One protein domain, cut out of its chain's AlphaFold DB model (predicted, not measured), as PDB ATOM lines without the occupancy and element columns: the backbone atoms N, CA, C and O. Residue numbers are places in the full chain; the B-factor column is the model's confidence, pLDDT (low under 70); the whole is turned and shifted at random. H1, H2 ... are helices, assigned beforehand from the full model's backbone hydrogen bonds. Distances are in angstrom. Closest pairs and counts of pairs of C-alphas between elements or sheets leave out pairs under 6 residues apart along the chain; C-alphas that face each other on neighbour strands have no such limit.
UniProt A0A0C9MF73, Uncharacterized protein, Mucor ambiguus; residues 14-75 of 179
ATOM      1  N   THR A  14     -10.276  -8.725  42.371       75.00
ATOM      2  CA  THR A  14     -11.375  -9.247  41.542       75.00
ATOM      3  C   THR A  14     -11.112  -9.021  40.051       75.00
ATOM      4  O   THR A  14     -11.336  -9.918  39.245       75.00
ATOM      5  N   TRP A  15     -10.581  -7.856  39.665       74.94
ATOM      6  CA  TRP A  15     -10.286  -7.553  38.260       74.94
ATOM      7  C   TRP A  15      -9.162  -8.432  37.695       74.94
ATOM      8  O   TRP A  15      -9.313  -9.020  36.624       74.94
ATOM      9  N   THR A  16      -8.071  -8.608  38.446       76.75
ATOM     10  CA  THR A  16      -6.982  -9.514  38.050       76.75
ATOM     11  C   THR A  16      -7.455 -10.962  37.966       76.75
ATOM     12  O   THR A  16      -7.114 -11.660  37.014       76.75
ATOM     13  N   PHE A  17      -8.294 -11.399  38.910       82.06
ATOM     14  CA  PHE A  17      -8.889 -12.734  38.889       82.06
ATOM     15  C   PHE A  17      -9.783 -12.942  37.660       82.06
ATOM     16  O   PHE A  17      -9.666 -13.967  36.997       82.06
ATOM     17  N   MET A  18     -10.606 -11.956  37.294       81.50
ATOM     18  CA  MET A  18     -11.446 -12.019  36.090       81.50
ATOM     19  C   MET A  18     -10.614 -12.100  34.802       81.50
ATOM     20  O   MET A  18     -10.958 -12.857  33.896       81.50
ATOM     21  N   ILE A  19      -9.484 -11.394  34.728       83.56
ATOM     22  CA  ILE A  19      -8.557 -11.489  33.585       83.56
ATOM     23  C   ILE A  19      -7.920 -12.877  33.502       83.56
ATOM     24  O   ILE A  19      -7.858 -13.469  32.429       83.56
ATOM     25  N   HIS A  20      -7.470 -13.427  34.629       82.69
ATOM     26  CA  HIS A  20      -6.862 -14.760  34.639       82.69
ATOM     27  C   HIS A  20      -7.901 -15.831  34.290       82.69
ATOM     28  O   HIS A  20      -7.627 -16.722  33.491       82.69
ATOM     29  N   LEU A  21      -9.116 -15.714  34.828       87.38
ATOM     30  CA  LEU A  21     -10.218 -16.630  34.554       87.38
ATOM     31  C   LEU A  21     -10.623 -16.607  33.076       87.38
ATOM     32  O   LEU A  21     -10.755 -17.663  32.465       87.38
ATOM     33  N   THR A  22     -10.779 -15.420  32.483       84.12
ATOM     34  CA  THR A  22     -11.108 -15.287  31.052       84.12
ATOM     35  C   THR A  22     -10.005 -15.857  30.164       84.12
ATOM     36  O   THR A  22     -10.308 -16.564  29.204       84.12
ATOM     37  N   PHE A  23      -8.737 -15.643  30.520       84.06
ATOM     38  CA  PHE A  23      -7.604 -16.245  29.819       84.06
ATOM     39  C   PHE A  23      -7.611 -17.779  29.910       84.06
ATOM     40  O   PHE A  23      -7.437 -18.457  28.900       84.06
ATOM     41  N   ILE A  24      -7.891 -18.342  31.089       86.25
ATOM     42  CA  ILE A  24      -7.999 -19.796  31.283       86.25
ATOM     43  C   ILE A  24      -9.151 -20.375  30.454       86.25
ATOM     44  O   ILE A  24      -8.964 -21.373  29.761       86.25
ATOM     45  N   VAL A  25     -10.328 -19.746  30.474       87.12
ATOM     46  CA  VAL A  25     -11.486 -20.186  29.678       87.12
ATOM     47  C   VAL A  25     -11.172 -20.142  28.179       87.12
ATOM     48  O   VAL A  25     -11.537 -21.060  27.441       87.12
ATOM     49  N   LEU A  26     -10.446 -19.119  27.724       85.81
ATOM     50  CA  LEU A  26      -9.995 -19.010  26.340       85.81
ATOM     51  C   LEU A  26      -9.009 -20.133  25.974       85.81
ATOM     52  O   LEU A  26      -9.155 -20.761  24.931       85.81
ATOM     53  N   LEU A  27      -8.062 -20.468  26.852       83.38
ATOM     54  CA  LEU A  27      -7.137 -21.585  26.626       83.38
ATOM     55  C   LEU A  27      -7.853 -22.938  26.562       83.38
ATOM     56  O   LEU A  27      -7.567 -23.743  25.677       83.38
ATOM     57  N   VAL A  28      -8.798 -23.180  27.474       86.06
ATOM     58  CA  VAL A  28      -9.578 -24.427  27.511       86.06
ATOM     59  C   VAL A  28     -10.445 -24.555  26.258       86.06
ATOM     60  O   VAL A  28     -10.452 -25.608  25.625       86.06
ATOM     61  N   SER A  29     -11.135 -23.485  25.858       81.12
ATOM     62  CA  SER A  29     -11.950 -23.490  24.637       81.12
ATOM     63  C   SER A  29     -11.108 -23.705  23.377       81.12
ATOM     64  O   SER A  29     -11.473 -24.549  22.556       81.12
ATOM     65  N   LEU A  30      -9.946 -23.055  23.243       79.19
ATOM     66  CA  LEU A  30      -9.019 -23.337  22.139       79.19
ATOM     67  C   LEU A  30      -8.520 -24.791  22.163       79.19
ATOM     68  O   LEU A  30      -8.448 -25.424  21.111       79.19
ATOM     69  N   GLY A  31      -8.230 -25.343  23.344       78.31
ATOM     70  CA  GLY A  31      -7.812 -26.738  23.514       78.31
ATOM     71  C   GLY A  31      -8.857 -27.762  23.057       78.31
ATOM     72  O   GLY A  31      -8.485 -28.859  22.650       78.31
ATOM     73  N   ILE A  32     -10.142 -27.400  23.066       79.44
ATOM     74  CA  ILE A  32     -11.244 -28.238  22.568       79.44
ATOM     75  C   ILE A  32     -11.481 -28.006  21.068       79.44
ATOM     76  O   ILE A  32     -11.715 -28.956  20.325       79.44
ATOM     77  N   ILE A  33     -11.386 -26.760  20.595       77.94
ATOM     78  CA  ILE A  33     -11.632 -26.411  19.185       77.94
ATOM     79  C   ILE A  33     -10.538 -26.980  18.274       77.94
ATOM     80  O   ILE A  33     -10.835 -27.497  17.202       77.94
ATOM     81  N   ILE A  34      -9.274 -26.936  18.690       73.06
ATOM     82  CA  ILE A  34      -8.133 -27.372  17.871       73.06
ATOM     83  C   ILE A  34      -8.188 -28.857  17.468       73.06
ATOM     84  O   ILE A  34      -7.996 -29.131  16.284       73.06
ATOM     85  N   PRO A  35      -8.474 -29.830  18.356       69.75
ATOM     86  CA  PRO A  35      -8.636 -31.223  17.940       69.75
ATOM     87  C   PRO A  35      -9.860 -31.437  17.033       69.75
ATOM     88  O   PRO A  35      -9.796 -32.283  16.144       69.75
ATOM     89  N   VAL A  36     -10.932 -30.651  17.193       73.31
ATOM     90  CA  VAL A  36     -12.131 -30.697  16.328       73.31
ATOM     91  C   VAL A  36     -11.852 -30.117  14.934       73.31
ATOM     92  O   VAL A  36     -12.318 -30.641  13.923       73.31
ATOM     93  N   VAL A  37     -11.056 -29.051  14.848       69.06
ATOM     94  CA  VAL A  37     -10.643 -28.459  13.566       69.06
ATOM     95  C   VAL A  37      -9.578 -29.320  12.884       69.06
ATOM     96  O   VAL A  37      -9.623 -29.501  11.675       69.06
ATOM     97  N   ASN A  38      -8.653 -29.923  13.632       67.50
ATOM     98  CA  ASN A  38      -7.636 -30.812  13.067       67.50
ATOM     99  C   ASN A  38      -8.226 -32.144  12.563       67.50
ATOM    100  O   ASN A  38      -7.690 -32.739  11.630       67.50
ATOM    101  N   SER A  39      -9.337 -32.615  13.147       67.69
ATOM    102  CA  SER A  39     -10.051 -33.800  12.651       67.69
ATOM    103  C   SER A  39     -10.869 -33.524  11.384       67.69
ATOM    104  O   SER A  39     -11.102 -34.442  10.602       67.69
ATOM    105  N   THR A  40     -11.269 -32.270  11.153       66.62
ATOM    106  CA  THR A  40     -12.061 -31.849   9.983       66.62
ATOM    107  C   THR A  40     -11.202 -31.298   8.847       66.62
ATOM    108  O   THR A  40     -11.498 -31.526   7.676       66.62
ATOM    109  N   VAL A  41     -10.101 -30.626   9.173       71.12
ATOM    110  CA  VAL A  41      -9.157 -30.020   8.232       71.12
ATOM    111  C   VAL A  41      -7.820 -30.733   8.404       71.12
ATOM    112  O   VAL A  41      -6.946 -30.310   9.158       71.12
ATOM    113  N   SER A  42      -7.674 -31.876   7.731       63.44
ATOM    114  CA  SER A  42      -6.424 -32.639   7.725       63.44
ATOM    115  C   SER A  42      -5.237 -31.737   7.363       63.44
ATOM    116  O   SER A  42      -5.172 -31.240   6.239       63.44
ATOM    117  N   ARG A  43      -4.269 -31.638   8.291       67.25
ATOM    118  CA  ARG A  43      -2.925 -31.019   8.186       67.25
ATOM    119  C   ARG A  43      -2.762 -29.602   8.746       67.25
ATOM    120  O   ARG A  43      -2.124 -28.765   8.109       67.25
ATOM    121  N   ILE A  44      -3.182 -29.349   9.984       69.69
ATOM    122  CA  ILE A  44      -2.505 -28.296  10.756       69.69
ATOM    123  C   ILE A  44      -1.261 -28.930  11.405       69.69
ATOM    124  O   ILE A  44      -1.401 -29.860  12.200       69.69
ATOM    125  N   PRO A  45      -0.031 -28.490  11.074       76.19
ATOM    126  CA  PRO A  45       1.163 -29.034  11.705       76.19
ATOM    127  C   PRO A  45       1.157 -28.694  13.200       76.19
ATOM    128  O   PRO A  45       0.960 -27.540  13.578       76.19
ATOM    129  N   TYR A  46       1.421 -29.684  14.059       73.56
ATOM    130  CA  TYR A  46       1.419 -29.520  15.522       73.56
ATOM    131  C   TYR A  46       2.322 -28.380  16.018       73.56
ATOM    132  O   TYR A  46       2.015 -27.729  17.012       73.56
ATOM    133  N   TRP A  47       3.392 -28.075  15.282       75.50
ATOM    134  CA  TRP A  47       4.267 -26.930  15.541       75.50
ATOM    135  C   TRP A  47       3.547 -25.580  15.415       75.50
ATOM    136  O   TRP A  47       3.788 -24.688  16.222       75.50
ATOM    137  N   ALA A  48       2.624 -25.429  14.460       77.69
ATOM    138  CA  ALA A  48       1.827 -24.208  14.311       77.69
ATOM    139  C   ALA A  48       0.834 -24.037  15.469       77.69
ATOM    140  O   ALA A  48       0.643 -22.925  15.954       77.69
ATOM    141  N   ILE A  49       0.267 -25.142  15.962       75.88
ATOM    142  CA  ILE A  49      -0.575 -25.149  17.167       75.88
ATOM    143  C   ILE A  49       0.253 -24.728  18.387       75.88
ATOM    144  O   ILE A  49      -0.176 -23.872  19.157       75.88
ATOM    145  N   LEU A  50       1.465 -25.267  18.537       76.69
ATOM    146  CA  LEU A  50       2.391 -24.890  19.608       76.69
ATOM    147  C   LEU A  50       2.708 -23.391  19.593       76.69
ATOM    148  O   LEU A  50       2.641 -22.749  20.637       76.69
ATOM    149  N   ILE A  51       2.994 -22.818  18.421       81.31
ATOM    150  CA  ILE A  51       3.262 -21.380  18.268       81.31
ATOM    151  C   ILE A  51       2.018 -20.550  18.620       81.31
ATOM    152  O   ILE A  51       2.144 -19.553  19.333       81.31
ATOM    153  N   LEU A  52       0.826 -20.984  18.192       80.69
ATOM    154  CA  LEU A  52      -0.444 -20.315  18.502       80.69
ATOM    155  C   LEU A  52      -0.679 -20.190  20.014       80.69
ATOM    156  O   LEU A  52      -1.266 -19.207  20.446       80.69
ATOM    157  N   PHE A  53      -0.215 -21.149  20.819       77.56
ATOM    158  CA  PHE A  53      -0.306 -21.077  22.281       77.56
ATOM    159  C   PHE A  53       0.887 -20.367  22.925       77.56
ATOM    160  O   PHE A  53       0.707 -19.562  23.839       77.56
ATOM    161  N   LEU A  54       2.104 -20.637  22.455       83.25
ATOM    162  CA  LEU A  54       3.334 -20.134  23.065       83.25
ATOM    163  C   LEU A  54       3.464 -18.613  22.921       83.25
ATOM    164  O   LEU A  54       3.882 -17.938  23.861       83.25
ATOM    165  N   VAL A  55       3.074 -18.052  21.775       84.25
ATOM    166  CA  VAL A  55       3.156 -16.605  21.518       84.25
ATOM    167  C   VAL A  55       2.242 -15.796  22.455       84.25
ATOM    168  O   VAL A  55       2.758 -14.962  23.196       84.25
ATOM    169  N   PRO A  56       0.917 -16.024  22.526       82.81
ATOM    170  CA  PRO A  56       0.071 -15.278  23.456       82.81
ATOM    171  C   PRO A  56       0.409 -15.574  24.921       82.81
ATOM    172  O   PRO A  56       0.304 -14.676  25.752       82.81
ATOM    173  N   PHE A  57       0.867 -16.786  25.252       81.56
ATOM    174  CA  PHE A  57       1.298 -17.124  26.609       81.56
ATOM    175  C   PHE A  57       2.550 -16.347  27.039       81.56
ATOM    176  O   PHE A  57       2.590 -15.792  28.137       81.56
ATOM    177  N   THR A  58       3.558 -16.249  26.171       80.38
ATOM    178  CA  THR A  58       4.771 -15.462  26.449       80.38
ATOM    179  C   THR A  58       4.479 -13.965  26.525       80.38
ATOM    180  O   THR A  58       4.982 -13.302  27.432       80.38
ATOM    181  N   ILE A  59       3.609 -13.438  25.656       87.88
ATOM    182  CA  ILE A  59       3.137 -12.046  25.731       87.88
ATOM    183  C   ILE A  59       2.416 -11.796  27.061       87.88
ATOM    184  O   ILE A  59       2.704 -10.815  27.745       87.88
ATOM    185  N   TYR A  60       1.524 -12.703  27.464       87.19
ATOM    186  CA  TYR A  60       0.799 -12.614  28.728       87.19
ATOM    187  C   TYR A  60       1.743 -12.604  29.941       87.19
ATOM    188  O   TYR A  60       1.633 -11.724  30.797       87.19
ATOM    189  N   LEU A  61       2.715 -13.523  29.998       84.06
ATOM    190  CA  LEU A  61       3.715 -13.554  31.070       84.06
ATOM    191  C   LEU A  61       4.588 -12.294  31.084       84.06
ATOM    192  O   LEU A  61       4.844 -11.742  32.153       84.06
ATOM    193  N   SER A  62       5.007 -11.805  29.916       85.69
ATOM    194  CA  SER A  62       5.783 -10.565  29.806       85.69
ATOM    195  C   SER A  62       5.004  -9.368  30.350       85.69
ATOM    196  O   SER A  62       5.539  -8.587  31.136       85.69
ATOM    197  N   LEU A  63       3.727  -9.232  29.984       85.50
ATOM    198  CA  LEU A  63       2.859  -8.173  30.506       85.50
ATOM    199  C   LEU A  63       2.668  -8.298  32.019       85.50
ATOM    200  O   LEU A  63       2.720  -7.291  32.721       85.50
ATOM    201  N   LEU A  64       2.514  -9.516  32.540       84.88
ATOM    202  CA  LEU A  64       2.386  -9.760  33.976       84.88
ATOM    203  C   LEU A  64       3.646  -9.332  34.745       84.88
ATOM    204  O   LEU A  64       3.535  -8.674  35.779       84.88
ATOM    205  N   ILE A  65       4.836  -9.630  34.215       84.88
ATOM    206  CA  ILE A  65       6.120  -9.198  34.793       84.88
ATOM    207  C   ILE A  65       6.238  -7.669  34.768       84.88
ATOM    208  O   ILE A  65       6.623  -7.069  35.772       84.88
ATOM    209  N   ILE A  66       5.876  -7.029  33.653       84.38
ATOM    210  CA  ILE A  66       5.901  -5.566  33.516       84.38
ATOM    211  C   ILE A  66       4.938  -4.918  34.518       84.38
ATOM    212  O   ILE A  66       5.331  -3.997  35.229       84.38
ATOM    213  N   ILE A  67       3.709  -5.427  34.649       81.81
ATOM    214  CA  ILE A  67       2.718  -4.919  35.609       81.81
ATOM    215  C   ILE A  67       3.191  -5.120  37.054       81.81
ATOM    216  O   ILE A  67       3.022  -4.216  37.875       81.81
ATOM    217  N   GLN A  68       3.805  -6.261  37.383       73.00
ATOM    218  CA  GLN A  68       4.383  -6.490  38.712       73.00
ATOM    219  C   GLN A  68       5.530  -5.521  39.006       73.00
ATOM    220  O   GLN A  68       5.573  -4.945  40.092       73.00
ATOM    221  N   LYS A  69       6.430  -5.297  38.044       72.81
ATOM    222  CA  LYS A  69       7.541  -4.348  38.190       72.81
ATOM    223  C   LYS A  69       7.042  -2.913  38.336       72.81
ATOM    224  O   LYS A  69       7.474  -2.236  39.260       72.81
ATOM    225  N   LEU A  70       6.080  -2.494  37.515       66.94
ATOM    226  CA  LEU A  70       5.434  -1.181  37.612       66.94
ATOM    227  C   LEU A  70       4.677  -1.007  38.935       66.94
ATOM    228  O   LEU A  70       4.693   0.065  39.535       66.94
ATOM    229  N   SER A  71       4.042  -2.067  39.434       61.59
ATOM    230  CA  SER A  71       3.380  -2.040  40.742       61.59
ATOM    231  C   SER A  71       4.393  -1.969  41.886       61.59
ATOM    232  O   SER A  71       4.135  -1.287  42.870       61.59
ATOM    233  N   ALA A  72       5.550  -2.621  41.777       60.19
ATOM    234  CA  ALA A  72       6.609  -2.533  42.781       60.19
ATOM    235  C   ALA A  72       7.273  -1.145  42.805       60.19
ATOM    236  O   ALA A  72       7.612  -0.658  43.877       60.19
ATOM    237  N   THR A  73       7.402  -0.477  41.654       57.28
ATOM    238  CA  THR A  73       7.920   0.899  41.586       57.28
ATOM    239  C   THR A  73       6.900   1.935  42.048       57.28
ATOM    240  O   THR A  73       7.287   2.950  42.611       57.28
ATOM    241  N   THR A  74       5.599   1.691  41.846       54.31
ATOM    242  CA  THR A  74       4.543   2.620  42.288       54.31
ATOM    243  C   THR A  74       4.145   2.439  43.756       54.31
ATOM    244  O   THR A  74       3.576   3.357  44.334       54.31
ATOM    245  N   ASN A  75       4.414   1.268  44.351       49.12
ATOM    246  CA  ASN A  75       4.179   0.980  45.772       49.12
ATOM    247  C   ASN A  75       5.483   0.951  46.584       49.12
ATOM    248  O   ASN A  75       5.479   0.430  47.701       49.12
TER     249      ASN A  75
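Overview. This is residues 14 to 75 of the 179 residues of an uncharacterized protein of Mucor ambiguus (UniProt A0A0C9MF73). Two long helices, H1 and then H2, run side by side and nearly parallel in line but in opposite directions, joined at one end by a turn, as a narrow, flat U with a gap between its arms. At the open end of the U both arms stand free of each other, H1 with residues 14 to 19 and H2 with residues 61 to 74, followed by Asn 75, and the last part of H2 reaches past the start of H1. The printed part has 62 residues with two named helices and no named strand, and its class is all helix. It is only just loose, close to extended, with a radius of gyration of the C-alphas of 15.6 A and spans of 52 by 23 by 8 A.

Along the chain. H1 covers residues 14 to 40, 38.8 A from C-alpha 14 at (-11.375, -9.247, 41.542) to C-alpha 40. H2 covers residues 46 to 74, 41.9 A long, and ends with C-alpha 74 at (4.543, 2.620, 42.288).

Arrangement. H1 and H2 are close but not clearly touching; their closest C-alphas, those of Ile 34 and Ile 49, are 7.9 A apart. They run opposite ways at a shallow tilt of 7 degrees. O i to N i+4 pairs are within hydrogen-bond range in 21 of 23 cases in H1 and 24 of 25 in H2.

Size, cuts and confidence. The C-alphas farthest apart, of Ser 42 and Asn 75, are 51.9 A apart. The printed part has no cut, and the link from H1 to H2 is tight. Confidence is under 70 at residues 35, 37 to 40, 42 to 44 and 70 to 75.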